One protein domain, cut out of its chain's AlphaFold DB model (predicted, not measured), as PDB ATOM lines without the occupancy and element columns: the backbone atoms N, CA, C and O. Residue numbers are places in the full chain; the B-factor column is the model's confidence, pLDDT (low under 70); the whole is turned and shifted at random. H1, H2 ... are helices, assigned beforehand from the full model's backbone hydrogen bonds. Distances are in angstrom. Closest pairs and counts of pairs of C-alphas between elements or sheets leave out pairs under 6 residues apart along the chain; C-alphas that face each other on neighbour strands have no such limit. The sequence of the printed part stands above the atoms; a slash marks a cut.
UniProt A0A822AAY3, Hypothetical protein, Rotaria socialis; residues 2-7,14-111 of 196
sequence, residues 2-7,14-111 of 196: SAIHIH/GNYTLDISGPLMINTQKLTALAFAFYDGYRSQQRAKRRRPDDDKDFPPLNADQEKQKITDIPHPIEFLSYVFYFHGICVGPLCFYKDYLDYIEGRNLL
ATOM      1  N   SER A   2       2.784  48.777 -86.988       82.88
ATOM      2  CA  SER A   2       3.026  50.046 -86.268       82.88
ATOM      3  C   SER A   2       2.685  51.307 -87.075       82.88
ATOM      4  O   SER A   2       2.020  52.196 -86.558       82.88
ATOM      5  N   ALA A   3       3.041  51.354 -88.363       85.69
ATOM      6  CA  ALA A   3       2.726  52.493 -89.231       85.69
ATOM      7  C   ALA A   3       1.214  52.738 -89.404       85.69
ATOM      8  O   ALA A   3       0.782  53.882 -89.474       85.69
ATOM      9  N   ILE A   4       0.401  51.678 -89.425       84.81
ATOM     10  CA  ILE A   4      -1.054  51.770 -89.630       84.81
ATOM     11  C   ILE A   4      -1.748  52.243 -88.352       84.81
ATOM     12  O   ILE A   4      -2.651  53.073 -88.419       84.81
ATOM     13  N   HIS A   5      -1.281  51.791 -87.185       83.12
ATOM     14  CA  HIS A   5      -1.755  52.318 -85.904       83.12
ATOM     15  C   HIS A   5      -1.374  53.792 -85.720       83.12
ATOM     16  O   HIS A   5      -2.212  54.579 -85.290       83.12
ATOM     17  N   ILE A   6      -0.152  54.186 -86.101       85.69
ATOM     18  CA  ILE A   6       0.287  55.592 -86.068       85.69
ATOM     19  C   ILE A   6      -0.552  56.443 -87.030       85.69
ATOM     20  O   ILE A   6      -1.044  57.497 -86.642       85.69
ATOM     21  N   HIS A   7      -0.777  55.975 -88.260       84.94
ATOM     22  CA  HIS A   7      -1.627  56.667 -89.230       84.94
ATOM     23  C   HIS A   7      -3.059  56.849 -88.703       84.94
ATOM     24  O   HIS A   7      -3.611  57.943 -88.782       84.94
ATOM     25  N   GLY A  14      -9.886  59.382 -81.525       69.25
ATOM     26  CA  GLY A  14     -11.083  59.383 -80.670       69.25
ATOM     27  C   GLY A  14     -12.403  59.039 -81.371       69.25
ATOM     28  O   GLY A  14     -13.454  59.103 -80.736       69.25
ATOM     29  N   ASN A  15     -12.362  58.647 -82.644       69.81
ATOM     30  CA  ASN A  15     -13.538  58.260 -83.417       69.81
ATOM     31  C   ASN A  15     -13.721  56.731 -83.449       69.81
ATOM     32  O   ASN A  15     -12.762  55.953 -83.444       69.81
ATOM     33  N   TYR A  16     -14.977  56.291 -83.517       64.50
ATOM     34  CA  TYR A  16     -15.367  54.875 -83.574       64.50
ATOM     35  C   TYR A  16     -15.497  54.369 -85.021       64.50
ATOM     36  O   TYR A  16     -16.447  53.659 -85.353       64.50
ATOM     37  N   THR A  17     -14.580  54.749 -85.916       69.62
ATOM     38  CA  THR A  17     -14.581  54.187 -87.275       69.62
ATOM     39  C   THR A  17     -14.118  52.726 -87.276       69.62
ATOM     40  O   THR A  17     -13.456  52.250 -86.343       69.62
ATOM     41  N   LEU A  18     -14.512  51.998 -88.329       67.75
ATOM     42  CA  LEU A  18     -14.235  50.575 -88.525       67.75
ATOM     43  C   LEU A  18     -12.731  50.277 -88.367       67.75
ATOM     44  O   LEU A  18     -11.904  50.753 -89.145       67.75
ATOM     45  N   ASP A  19     -12.375  49.460 -87.370       76.44
ATOM     46  CA  ASP A  19     -10.981  49.131 -87.072       76.44
ATOM     47  C   ASP A  19     -10.389  48.125 -88.065       76.44
ATOM     48  O   ASP A  19     -10.349  46.923 -87.811       76.44
ATOM     49  N   ILE A  20      -9.863  48.620 -89.187       79.94
ATOM     50  CA  ILE A  20      -9.175  47.775 -90.173       79.94
ATOM     51  C   ILE A  20      -7.845  47.207 -89.648       79.94
ATOM     52  O   ILE A  20      -7.319  46.231 -90.188       79.94
ATOM     53  N   SER A  21      -7.290  47.804 -88.585       82.75
ATOM     54  CA  SER A  21      -6.021  47.366 -88.003       82.75
ATOM     55  C   SER A  21      -6.166  46.067 -87.208       82.75
ATOM     56  O   SER A  21      -5.221  45.280 -87.177       82.75
ATOM     57  N   GLY A  22      -7.357  45.785 -86.667       83.88
ATOM     58  CA  GLY A  22      -7.677  44.532 -85.978       83.88
ATOM     59  C   GLY A  22      -7.551  43.297 -86.884       83.88
ATOM     60  O   GLY A  22      -6.685  42.455 -86.635       83.88
ATOM     61  N   PRO A  23      -8.324  43.189 -87.982       84.31
ATOM     62  CA  PRO A  23      -8.207  42.075 -88.926       84.31
ATOM     63  C   PRO A  23      -6.807  41.958 -89.545       84.31
ATOM     64  O   PRO A  23      -6.292  40.856 -89.745       84.31
ATOM     65  N   LEU A  24      -6.148  43.092 -89.805       86.88
ATOM     66  CA  LEU A  24      -4.788  43.100 -90.339       86.88
ATOM     67  C   LEU A  24      -3.759  42.541 -89.342       86.88
ATOM     68  O   LEU A  24      -2.836  41.825 -89.743       86.88
ATOM     69  N   MET A  25      -3.920  42.834 -88.049       86.75
ATOM     70  CA  MET A  25      -3.087  42.280 -86.981       86.75
ATOM     71  C   MET A  25      -3.197  40.758 -86.954       86.75
ATOM     72  O   MET A  25      -2.174  40.072 -87.001       86.75
ATOM     73  N   ILE A  26      -4.425  40.237 -86.944       87.81
ATOM     74  CA  ILE A  26      -4.685  38.794 -86.917       87.81
ATOM     75  C   ILE A  26      -4.115  38.114 -88.166       87.81
ATOM     76  O   ILE A  26      -3.430  37.099 -88.052       87.81
ATOM     77  N   ASN A  27      -4.292  38.700 -89.352       89.31
ATOM     78  CA  ASN A  27      -3.720  38.156 -90.588       89.31
ATOM     79  C   ASN A  27      -2.186  38.146 -90.584       89.31
ATOM     80  O   ASN A  27      -1.581  37.173 -91.034       89.31
ATOM     81  N   THR A  28      -1.548  39.177 -90.025       90.88
ATOM     82  CA  THR A  28      -0.086  39.206 -89.863       90.88
ATOM     83  C   THR A  28       0.380  38.066 -88.963       90.88
ATOM     84  O   THR A  28       1.326  37.355 -89.294       90.88
ATOM     85  N   GLN A  29      -0.299  37.857 -87.834       91.81
ATOM     86  CA  GLN A  29       0.043  36.778 -86.913       91.81
ATOM     87  C   GLN A  29      -0.182  35.392 -87.551       91.81
ATOM     88  O   GLN A  29       0.673  34.520 -87.414       91.81
ATOM     89  N   LYS A  30      -1.272  35.205 -88.308       91.62
ATOM     90  CA  LYS A  30      -1.574  33.965 -89.047       91.62
ATOM     91  C   LYS A  30      -0.521  33.637 -90.099       91.62
ATOM     92  O   LYS A  30      -0.141  32.476 -90.220       91.62
ATOM     93  N   LEU A  31      -0.048  34.642 -90.839       92.31
ATOM     94  CA  LEU A  31       1.005  34.471 -91.840       92.31
ATOM     95  C   LEU A  31       2.338  34.094 -91.188       92.31
ATOM     96  O   LEU A  31       3.011  33.176 -91.648       92.31
ATOM     97  N   THR A  32       2.693  34.758 -90.089       94.00
ATOM     98  CA  THR A  32       3.900  34.435 -89.320       94.00
ATOM     99  C   THR A  32       3.836  33.017 -88.752       94.00
ATOM    100  O   THR A  32       4.786  32.253 -88.902       94.00
ATOM    101  N   ALA A  33       2.706  32.632 -88.152       93.44
ATOM    102  CA  ALA A  33       2.499  31.282 -87.631       93.44
ATOM    103  C   ALA A  33       2.594  30.224 -88.741       93.44
ATOM    104  O   ALA A  33       3.249  29.200 -88.561       93.44
ATOM    105  N   LEU A  34       2.002  30.500 -89.907       93.56
ATOM    106  CA  LEU A  34       2.092  29.639 -91.082       93.56
ATOM    107  C   LEU A  34       3.547  29.478 -91.560       93.56
ATOM    108  O   LEU A  34       3.984  28.363 -91.832       93.56
ATOM    109  N   ALA A  35       4.318  30.566 -91.609       94.12
ATOM    110  CA  ALA A  35       5.729  30.527 -91.993       94.12
ATOM    111  C   ALA A  35       6.578  29.684 -91.026       94.12
ATOM    112  O   ALA A  35       7.418  28.899 -91.467       94.12
ATOM    113  N   PHE A  36       6.338  29.796 -89.716       94.12
ATOM    114  CA  PHE A  36       7.009  28.944 -88.730       94.12
ATOM    115  C   PHE A  36       6.600  27.475 -88.858       94.12
ATOM    116  O   PHE A  36       7.467  26.607 -88.820       94.12
ATOM    117  N   ALA A  37       5.320  27.190 -89.103       94.06
ATOM    118  CA  ALA A  37       4.843  25.829 -89.335       94.06
ATOM    119  C   ALA A  37       5.484  25.180 -90.581       94.06
ATOM    120  O   ALA A  37       5.794  23.987 -90.557       94.06
ATOM    121  N   PHE A  38       5.747  25.963 -91.637       94.06
ATOM    122  CA  PHE A  38       6.541  25.514 -92.790       94.06
ATOM    123  C   PHE A  38       7.982  25.204 -92.433       94.06
ATOM    124  O   PHE A  38       8.519  24.172 -92.833       94.06
ATOM    125  N   TYR A  39       8.619  26.114 -91.702       92.19
ATOM    126  CA  TYR A  39      10.004  25.938 -91.293       92.19
ATOM    127  C   TYR A  39      10.175  24.677 -90.433       92.19
ATOM    128  O   TYR A  39      11.101  23.891 -90.649       92.19
ATOM    129  N   ASP A  40       9.234  24.438 -89.522       92.69
ATOM    130  CA  ASP A  40       9.168  23.243 -88.687       92.69
ATOM    131  C   ASP A  40       8.971  21.963 -89.528       92.69
ATOM    132  O   ASP A  40       9.679  20.968 -89.325       92.69
ATOM    133  N   GLY A  41       8.097  21.989 -90.541       91.50
ATOM    134  CA  GLY A  41       7.926  20.871 -91.480       91.50
ATOM    135  C   GLY A  41       9.180  20.579 -92.308       91.50
ATOM    136  O   GLY A  41       9.614  19.427 -92.405       91.50
ATOM    137  N   TYR A  42       9.826  21.620 -92.832       89.94
ATOM    138  CA  TYR A  42      11.085  21.518 -93.573       89.94
ATOM    139  C   TYR A  42      12.212  20.919 -92.719       89.94
ATOM    140  O   TYR A  42      12.927  20.012 -93.159       89.94
ATOM    141  N   ARG A  43      12.345  21.373 -91.469       88.12
ATOM    142  CA  ARG A  43      13.303  20.828 -90.498       88.12
ATOM    143  C   ARG A  43      13.039  19.354 -90.196       88.12
ATOM    144  O   ARG A  43      13.981  18.561 -90.174       88.12
ATOM    145  N   SER A  44      11.773  18.976 -90.015       86.81
ATOM    146  CA  SER A  44      11.368  17.580 -89.805       86.81
ATOM    147  C   SER A  44      11.787  16.688 -90.986       86.81
ATOM    148  O   SER A  44      12.405  15.640 -90.784       86.81
ATOM    149  N   GLN A  45      11.563  17.137 -92.228       86.56
ATOM    150  CA  GLN A  45      11.978  16.410 -93.435       86.56
ATOM    151  C   GLN A  45      13.504  16.298 -93.578       86.56
ATOM    152  O   GLN A  45      14.011  15.253 -93.990       86.56
ATOM    153  N   GLN A  46      14.252  17.355 -93.249       83.62
ATOM    154  CA  GLN A  46      15.717  17.312 -93.283       83.62
ATOM    155  C   GLN A  46      16.286  16.304 -92.288       83.62
ATOM    156  O   GLN A  46      17.158  15.515 -92.659       83.62
ATOM    157  N   ARG A  47      15.754  16.279 -91.062       80.69
ATOM    158  CA  ARG A  47      16.135  15.300 -90.038       80.69
ATOM    159  C   ARG A  47      15.822  13.867 -90.481       80.69
ATOM    160  O   ARG A  47      16.657  12.987 -90.321       80.69
ATOM    161  N   ALA A  48      14.673  13.636 -91.123       81.50
ATOM    162  CA  ALA A  48      14.317  12.316 -91.656       81.50
ATOM    163  C   ALA A  48      15.277  11.825 -92.762       81.50
ATOM    164  O   ALA A  48      15.591  10.636 -92.828       81.50
ATOM    165  N   LYS A  49      15.776  12.734 -93.614       80.44
ATOM    166  CA  LYS A  49      16.755  12.416 -94.674       80.44
ATOM    167  C   LYS A  49      18.165  12.175 -94.125       80.44
ATOM    168  O   LYS A  49      18.917  11.381 -94.688       80.44
ATOM    169  N   ARG A  50      18.535  12.848 -93.034       72.06
ATOM    170  CA  ARG A  50      19.860  12.775 -92.406       72.06
ATOM    171  C   ARG A  50      19.827  11.819 -91.209       72.06
ATOM    172  O   ARG A  50      19.701  12.215 -90.063       72.06
ATOM    173  N   ARG A  51      19.939  10.515 -91.478       63.16
ATOM    174  CA  ARG A  51      19.913   9.420 -90.479       63.16
ATOM    175  C   ARG A  51      21.158   9.334 -89.564       63.16
ATOM    176  O   ARG A  51      21.475   8.245 -89.087       63.16
ATOM    177  N   ARG A  52      21.919  10.415 -89.344       61.78
ATOM    178  CA  ARG A  52      23.118  10.368 -88.484       61.78
ATOM    179  C   ARG A  52      22.815  10.908 -87.080       61.78
ATOM    180  O   ARG A  52      22.242  11.983 -86.965       61.78
ATOM    181  N   PRO A  53      23.245  10.212 -86.012       57.91
ATOM    182  CA  PRO A  53      23.000  10.633 -84.631       57.91
ATOM    183  C   PRO A  53      23.701  11.944 -84.220       57.91
ATOM    184  O   PRO A  53      23.337  12.519 -83.204       57.91
ATOM    185  N   ASP A  54      24.673  12.441 -84.998       60.72
ATOM    186  CA  ASP A  54      25.383  13.707 -84.724       60.72
ATOM    187  C   ASP A  54      24.657  14.965 -85.265       60.72
ATOM    188  O   ASP A  54      25.013  16.082 -84.894       60.72
ATOM    189  N   ASP A  55      23.619  14.809 -86.106       60.56
ATOM    190  CA  ASP A  55      22.849  15.924 -86.704       60.56
ATOM    191  C   ASP A  55      21.837  16.571 -85.726       60.56
ATOM    192  O   ASP A  55      21.284  17.638 -86.009       60.56
ATOM    193  N   ASP A  56      21.604  15.976 -84.547       61.88
ATOM    194  CA  ASP A  56      20.659  16.497 -83.538       61.88
ATOM    195  C   ASP A  56      21.101  17.852 -82.935       61.88
ATOM    196  O   ASP A  56      20.292  18.538 -82.306       61.88
ATOM    197  N   LYS A  57      22.360  18.276 -83.150       67.31
ATOM    198  CA  LYS A  57      22.863  19.599 -82.731       67.31
ATOM    199  C   LYS A  57      22.356  20.745 -83.606       67.31
ATOM    200  O   LYS A  57      22.035  21.803 -83.070       67.31
ATOM    201  N   ASP A  58      22.260  20.533 -84.918       69.06
ATOM    202  CA  ASP A  58      21.811  21.564 -85.864       69.06
ATOM    203  C   ASP A  58      20.278  21.614 -85.946       69.06
ATOM    204  O   ASP A  58      19.682  22.679 -86.123       69.06
ATOM    205  N   PHE A  59      19.622  20.462 -85.760       73.56
ATOM    206  CA  PHE A  59      18.168  20.341 -85.793       73.56
ATOM    207  C   PHE A  59      17.644  19.511 -84.612       73.56
ATOM    208  O   PHE A  59      17.334  18.333 -84.787       73.56
ATOM    209  N   PRO A  60      17.436  20.128 -83.430       80.06
ATOM    210  CA  PRO A  60      16.790  19.449 -82.308       80.06
ATOM    211  C   PRO A  60      15.428  18.824 -82.693       80.06
ATOM    212  O   PRO A  60      14.799  19.271 -83.662       80.06
ATOM    213  N   PRO A  61      14.915  17.842 -81.939       82.38
ATOM    214  CA  PRO A  61      13.546  17.369 -82.121       82.38
ATOM    215  C   PRO A  61      12.535  18.510 -81.918       82.38
ATOM    216  O   PRO A  61      12.764  19.432 -81.133       82.38
ATOM    217  N   LEU A  62      11.421  18.452 -82.651       87.31
ATOM    218  CA  LEU A  62      10.315  19.394 -82.492       87.31
ATOM    219  C   LEU A  62       9.560  19.102 -81.189       87.31
ATOM    220  O   LEU A  62       9.444  17.943 -80.783       87.31
ATOM    221  N   ASN A  63       9.024  20.141 -80.545       90.12
ATOM    222  CA  ASN A  63       8.098  19.952 -79.426       90.12
ATOM    223  C   ASN A  63       6.761  19.364 -79.926       90.12
ATOM    224  O   ASN A  63       6.430  19.495 -81.103       90.12
ATOM    225  N   ALA A  64       5.964  18.769 -79.035       89.19
ATOM    226  CA  ALA A  64       4.688  18.131 -79.369       89.19
ATOM    227  C   ALA A  64       3.736  19.057 -80.150       89.19
ATOM    228  O   ALA A  64       3.149  18.639 -81.145       89.19
ATOM    229  N   ASP A  65       3.638  20.332 -79.757       88.19
ATOM    230  CA  ASP A  65       2.789  21.308 -80.452       88.19
ATOM    231  C   ASP A  65       3.319  21.660 -81.844       88.19
ATOM    232  O   ASP A  65       2.547  21.785 -82.791       88.19
ATOM    233  N   GLN A  66       4.637  21.781 -81.994       90.94
ATOM    234  CA  GLN A  66       5.259  22.059 -83.288       90.94
ATOM    235  C   GLN A  66       5.113  20.863 -84.230       90.94
ATOM    236  O   GLN A  66       4.776  21.024 -85.396       90.94
ATOM    237  N   GLU A  67       5.302  19.652 -83.708       89.88
ATOM    238  CA  GLU A  67       5.095  18.407 -84.441       89.88
ATOM    239  C   GLU A  67       3.633  18.261 -84.879       89.88
ATOM    240  O   GLU A  67       3.360  17.861 -86.014       89.88
ATOM    241  N   LYS A  68       2.688  18.656 -84.016       90.06
ATOM    242  CA  LYS A  68       1.271  18.714 -84.366       90.06
ATOM    243  C   LYS A  68       1.027  19.739 -85.469       90.06
ATOM    244  O   LYS A  68       0.388  19.374 -86.446       90.06
ATOM    245  N   GLN A  69       1.523  20.969 -85.347       92.88
ATOM    246  CA  GLN A  69       1.187  22.089 -86.243       92.88
ATOM    247  C   GLN A  69       2.052  22.192 -87.506       92.88
ATOM    248  O   GLN A  69       1.758  23.026 -88.361       92.88
ATOM    249  N   LYS A  70       3.097  21.369 -87.656       93.31
ATOM    250  CA  LYS A  70       3.996  21.426 -88.817       93.31
ATOM    251  C   LYS A  70       3.249  21.225 -90.132       93.31
ATOM    252  O   LYS A  70       2.321  20.414 -90.225       93.31
ATOM    253  N   ILE A  71       3.728  21.915 -91.160       93.31
ATOM    254  CA  ILE A  71       3.208  21.822 -92.521       93.31
ATOM    255  C   ILE A  71       4.354  21.431 -93.443       93.31
ATOM    256  O   ILE A  71       5.379  22.108 -93.505       93.31
ATOM    257  N   THR A  72       4.184  20.312 -94.137       90.12
ATOM    258  CA  THR A  72       5.171  19.768 -95.076       90.12
ATOM    259  C   THR A  72       5.012  20.326 -96.480       90.12
ATOM    260  O   THR A  72       6.013  20.521 -97.167       90.12
ATOM    261  N   ASP A  73       3.773  20.606 -96.876       88.94
ATOM    262  CA  ASP A  73       3.403  20.919 -98.250       88.94
ATOM    263  C   ASP A  73       2.786  22.311 -98.338       88.94
ATOM    264  O   ASP A  73       1.991  22.721 -97.492       88.94
ATOM    265  N   ILE A  74       3.193  23.066 -99.357       89.00
ATOM    266  CA  ILE A  74       2.717  24.435 -99.560       89.00
ATOM    267  C   ILE A  74       1.229  24.384 -99.944       89.00
ATOM    268  O   ILE A  74       0.888  23.685-100.899       89.00
ATOM    269  N   PRO A  75       0.347  25.129 -99.254       89.62
ATOM    270  CA  PRO A  75      -1.076  25.115 -99.496       89.62
ATOM    271  C   PRO A  75      -1.372  25.721-100.846       89.62
ATOM    272  O   PRO A  75      -0.703  26.657-101.305       89.62
ATOM    273  N   HIS A  76      -2.436  25.224-101.459       92.06
ATOM    274  CA  HIS A  76      -2.911  25.818-102.692       92.06
ATOM    275  C   HIS A  76      -3.339  27.277-102.429       92.06
ATOM    276  O   HIS A  76      -3.882  27.573-101.359       92.06
ATOM    277  N   PRO A  77      -3.174  28.216-103.384       92.06
ATOM    278  CA  PRO A  77      -3.573  29.611-103.191       92.06
ATOM    279  C   PRO A  77      -5.014  29.790-102.696       92.06
ATOM    280  O   PRO A  77      -5.290  30.705-101.927       92.06
ATOM    281  N   ILE A  78      -5.923  28.900-103.103       93.12
ATOM    282  CA  ILE A  78      -7.327  28.905-102.666       93.12
ATOM    283  C   ILE A  78      -7.456  28.504-101.192       93.12
ATOM    284  O   ILE A  78      -8.201  29.148-100.463       93.12
ATOM    285  N   GLU A  79      -6.724  27.490-100.731       91.06
ATOM    286  CA  GLU A  79      -6.734  27.071 -99.323       91.06
ATOM    287  C   GLU A  79      -6.146  28.165 -98.432       91.06
ATOM    288  O   GLU A  79      -6.712  28.501 -97.391       91.06
ATOM    289  N   PHE A  80      -5.059  28.794 -98.887       91.88
ATOM    290  CA  PHE A  80      -4.482  29.950 -98.216       91.88
ATOM    291  C   PHE A  80      -5.468  31.124 -98.162       91.88
ATOM    292  O   PHE A  80      -5.650  31.724 -97.104       91.88
ATOM    293  N   LEU A  81      -6.148  31.437 -99.270       92.12
ATOM    294  CA  LEU A  81      -7.156  32.498 -99.311       92.12
ATOM    295  C   LEU A  81      -8.328  32.182 -98.375       92.12
ATOM    296  O   LEU A  81      -8.770  33.049 -97.625       92.12
ATOM    297  N   SER A  82      -8.782  30.934 -98.364       92.88
ATOM    298  CA  SER A  82      -9.833  30.445 -97.475       92.88
ATOM    299  C   SER A  82      -9.417  30.570 -96.003       92.88
ATOM    300  O   SER A  82     -10.184  31.072 -95.176       92.88
ATOM    301  N   TYR A  83      -8.166  30.231 -95.675       91.81
ATOM    302  CA  TYR A  83      -7.592  30.441 -94.350       91.81
ATOM    303  C   TYR A  83      -7.466  31.920 -93.995       91.81
ATOM    304  O   TYR A  83      -7.732  32.284 -92.857       91.81
ATOM    305  N   VAL A  84      -7.084  32.810 -94.908       90.06
ATOM    306  CA  VAL A  84      -6.989  34.249 -94.611       90.06
ATOM    307  C   VAL A  84      -8.377  34.859 -94.407       90.06
ATOM    308  O   VAL A  84      -8.565  35.616 -93.454       90.06
ATOM    309  N   PHE A  85      -9.346  34.481 -95.243       89.38
ATOM    310  CA  PHE A  85     -10.655  35.125 -95.337       89.38
ATOM    311  C   PHE A  85     -11.815  34.397 -94.644       89.38
ATOM    312  O   PHE A  85     -12.968  34.799 -94.814       89.38
ATOM    313  N   TYR A  86     -11.563  33.368 -93.825       88.94
ATOM    314  CA  TYR A  86     -12.658  32.737 -93.084       88.94
ATOM    315  C   TYR A  86     -13.315  33.736 -92.119       88.94
ATOM    316  O   TYR A  86     -12.658  34.394 -91.309       88.94
ATOM    317  N   PHE A  87     -14.645  33.824 -92.203       84.31
ATOM    318  CA  PHE A  87     -15.458  34.842 -91.532       84.31
ATOM    319  C   PHE A  87     -15.161  34.967 -90.033       84.31
ATOM    320  O   PHE A  87     -15.010  36.068 -89.508       84.31
ATOM    321  N   HIS A  88     -15.025  33.835 -89.344       81.75
ATOM    322  CA  HIS A  88     -14.813  33.825 -87.902       81.75
ATOM    323  C   HIS A  88     -13.458  34.441 -87.501       81.75
ATOM    324  O   HIS A  88     -13.379  35.102 -86.472       81.75
ATOM    325  N   GLY A  89     -12.424  34.308 -88.335       77.88
ATOM    326  CA  GLY A  89     -11.078  34.834 -88.083       77.88
ATOM    327  C   GLY A  89     -10.905  36.297 -88.467       77.88
ATOM    328  O   GLY A  89      -9.950  36.929 -88.028       77.88
ATOM    329  N   ILE A  90     -11.818  36.836 -89.278       79.62
ATOM    330  CA  ILE A  90     -11.874  38.267 -89.593       79.62
ATOM    331  C   ILE A  90     -12.747  39.009 -88.579       79.62
ATOM    332  O   ILE A  90     -12.374  40.092 -88.135       79.62
ATOM    333  N   CYS A  91     -13.910  38.446 -88.231       73.69
ATOM    334  CA  CYS A  91     -14.971  39.191 -87.554       73.69
ATOM    335  C   CYS A  91     -15.123  38.886 -86.058       73.69
ATOM    336  O   CYS A  91     -15.640  39.734 -85.337       73.69
ATOM    337  N   VAL A  92     -14.769  37.680 -85.594       70.38
ATOM    338  CA  VAL A  92     -15.255  37.172 -84.293       70.38
ATOM    339  C   VAL A  92     -14.144  36.733 -83.346       70.38
ATOM    340  O   VAL A  92     -14.283  36.915 -82.138       70.38
ATOM    341  N   GLY A  93     -13.071  36.122 -83.848       64.81
ATOM    342  CA  GLY A  93     -12.293  35.225 -83.004       64.81
ATOM    343  C   GLY A  93     -10.796  35.156 -83.282       64.81
ATOM    344  O   GLY A  93     -10.337  35.538 -84.357       64.81
ATOM    345  N   PRO A  94     -10.050  34.675 -82.269       75.69
ATOM    346  CA  PRO A  94      -8.601  34.802 -82.120       75.69
ATOM    347  C   PRO A  94      -7.810  34.078 -83.215       75.69
ATOM    348  O   PRO A  94      -8.361  33.333 -84.025       75.69
ATOM    349  N   LEU A  95      -6.488  34.279 -83.209       83.88
ATOM    350  CA  LEU A  95      -5.571  33.545 -84.077       83.88
ATOM    351  C   LEU A  95      -5.815  32.030 -83.995       83.88
ATOM    352  O   LEU A  95      -5.846  31.452 -82.911       83.88
ATOM    353  N   CYS A  96      -5.939  31.402 -85.162       88.62
ATOM    354  CA  CYS A  96      -6.041  29.960 -85.351       88.62
ATOM    355  C   CYS A  96      -4.876  29.511 -86.236       88.62
ATOM    356  O   CYS A  96      -4.534  30.227 -87.177       88.62
ATOM    357  N   PHE A  97      -4.261  28.365 -85.938       91.75
ATOM    358  CA  PHE A  97      -3.207  27.800 -86.776       91.75
ATOM    359  C   PHE A  97      -3.787  27.203 -88.062       91.75
ATOM    360  O   PHE A  97      -4.930  26.751 -88.098       91.75
ATOM    361  N   TYR A  98      -2.986  27.172 -89.126       92.06
ATOM    362  CA  TYR A  98      -3.431  26.693 -90.437       92.06
ATOM    363  C   TYR A  98      -3.909  25.238 -90.418       92.06
ATOM    364  O   TYR A  98      -4.912  24.916 -91.046       92.06
ATOM    365  N   LYS A  99      -3.228  24.362 -89.672       90.00
ATOM    366  CA  LYS A  99      -3.606  22.950 -89.595       90.00
ATOM    367  C   LYS A  99      -4.916  22.742 -88.842       90.00
ATOM    368  O   LYS A  99      -5.775  22.021 -89.326       90.00
ATOM    369  N   ASP A 100      -5.099  23.438 -87.720       89.94
ATOM    370  CA  ASP A 100      -6.369  23.412 -86.986       89.94
ATOM    371  C   ASP A 100      -7.523  23.960 -87.848       89.94
ATOM    372  O   ASP A 100      -8.640  23.446 -87.803       89.94
ATOM    373  N   TYR A 101      -7.251  24.987 -88.663       91.06
ATOM    374  CA  TYR A 101      -8.202  25.499 -89.646       91.06
ATOM    375  C   TYR A 101      -8.559  24.445 -90.706       91.06
ATOM    376  O   TYR A 101      -9.742  24.267 -90.997       91.06
ATOM    377  N   LEU A 102      -7.563  23.742 -91.251       90.00
ATOM    378  CA  LEU A 102      -7.761  22.687 -92.246       90.00
ATOM    379  C   LEU A 102      -8.583  21.527 -91.663       90.00
ATOM    380  O   LEU A 102      -9.598  21.132 -92.235       90.00
ATOM    381  N   ASP A 103      -8.213  21.063 -90.468       88.25
ATOM    382  CA  ASP A 103      -8.932  20.017 -89.736       88.25
ATOM    383  C   ASP A 103     -10.391  20.410 -89.462       88.25
ATOM    384  O   ASP A 103     -11.276  19.552 -89.485       88.25
ATOM    385  N   TYR A 104     -10.650  21.699 -89.219       87.50
ATOM    386  CA  TYR A 104     -11.992  22.238 -89.022       87.50
ATOM    387  C   TYR A 104     -12.827  22.242 -90.309       87.50
ATOM    388  O   TYR A 104     -13.968  21.778 -90.285       87.50
ATOM    389  N   ILE A 105     -12.290  22.740 -91.430       87.94
ATOM    390  CA  ILE A 105     -13.052  22.809 -92.693       87.94
ATOM    391  C   ILE A 105     -13.278  21.430 -93.319       87.94
ATOM    392  O   ILE A 105     -14.292  21.215 -93.981       87.94
ATOM    393  N   GLU A 106     -12.371  20.486 -93.075       86.38
ATOM    394  CA  GLU A 106     -12.497  19.102 -93.536       86.38
ATOM    395  C   GLU A 106     -13.296  18.219 -92.565       86.38
ATOM    396  O   GLU A 106     -13.665  17.092 -92.904       86.38
ATOM    397  N   GLY A 107     -13.582  18.719 -91.357       79.00
ATOM    398  CA  GLY A 107     -14.331  18.007 -90.323       79.00
ATOM    399  C   GLY A 107     -13.542  16.898 -89.617       79.00
ATOM    400  O   GLY A 107     -14.137  16.095 -88.894       79.00
ATOM    401  N   ARG A 108     -12.211  16.843 -89.778       78.50
ATOM    402  CA  ARG A 108     -11.341  15.870 -89.087       78.50
ATOM    403  C   ARG A 108     -11.383  16.043 -87.572       78.50
ATOM    404  O   ARG A 108     -11.278  15.069 -86.833       78.50
ATOM    405  N   ASN A 109     -11.615  17.266 -87.100       69.19
ATOM    406  CA  ASN A 109     -11.782  17.580 -85.681       69.19
ATOM    407  C   ASN A 109     -12.979  16.860 -85.025       69.19
ATOM    408  O   ASN A 109     -12.976  16.662 -83.813       69.19
ATOM    409  N   LEU A 110     -13.992  16.458 -85.803       67.06
ATOM    410  CA  LEU A 110     -15.159  15.716 -85.308       67.06
ATOM    411  C   LEU A 110     -14.897  14.206 -85.191       67.06
ATOM    412  O   LEU A 110     -15.649  13.509 -84.512       67.06
ATOM    413  N   LEU A 111     -13.831  13.711 -85.827       62.19
ATOM    414  CA  LEU A 111     -13.418  12.304 -85.799       62.19
ATOM    415  C   LEU A 111     -12.636  11.950 -84.527       62.19
ATOM    416  O   LEU A 111     -12.532  10.780 -84.173       62.19
TER     417      LEU A 111
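Overview. This is residues 2 to 7 and 14 to 111 of the 196 residues of the protein "Hypothetical protein" of Rotaria socialis (UniProt A0A822AAY3). One long helix, H2, makes the long axis, and four short helices, H3 to H6, form a loose cluster along one side of its length. H1 is a short separate piece near the first end of H2, and at the other end residues 48 to 54 stick out into a loop. The printed part has 104 residues with six named helices, H1 to H6 in order along the chain, and no named strand; the class is all helix. The whole is loose, with a radius of gyration of the C-alphas of 17.4 A, and elongated, spanning 60 by 37 by 24 A.

Arrangement. H2, residues 21 to 49, touches H3, residues 64 to 69, with its residues 37 to 41 alone; the closest C-alphas, of Ala 37 and Gln 69, are 6.1 A apart. The two run opposite ways at a steep tilt of 67 degrees. With its residues 23 to 26 alone, H2 also touches H5, residues 87 to 91; the closest C-alphas, of Pro 23 and Ile 90, are 5.3 A apart. H6, residues 98 to 105, is close to but not clearly touching H2, with the closest C-alphas, of Leu 34 and Tyr 98, 6.3 A apart, and is about perpendicular to it at 75 degrees. H3 and H6 only just touch, with 3 pairs of C-alphas within 8 A, the closest those of Gln 69 and Lys 99 at 5.9 A. H4, residues 77 to 85, is close to but not clearly touching H2, the closest C-alphas being those of Asn 27 and Val 84 at 6.5 A; they run opposite ways at a steep tilt of 42 degrees. H4 and H5 meet only through their link. H1, residues 2 to 7, is close to but not clearly touching H2, the closest C-alphas being those of Ile 4 and Ser 21 at 6.8 A, and is apart from H3, H4, H5 and H6. In all six helices every pair of O i and N i+4 is within hydrogen-bond range.

Along the chain. H2 is 42.2 A from first to last C-alpha, from C-alpha 21 at (-6.021, 47.366, -88.003) to C-alpha 49 at (16.755, 12.416, -94.674). H4 measures 11.9 A, H6 10.6 A, H3 8.7 A, H1 8.6 A and H5 5.9 A. H6 ends with C-alpha 105 at (-13.052, 22.809, -92.693).

Size, cuts and confidence. The two C-alphas farthest apart, those of Asn 15 and Arg 52, are 60.5 A apart. Residues 8 to 13 are not printed, and C-alphas 7 and 14 are 13.0 A apart across the cut. The link from H2 to H3 is long, with 14 residues. The mean pLDDT of the printed part is 83.6; residues 14 to 18, 51 to 58, 93 and 109 to 111 are under 70.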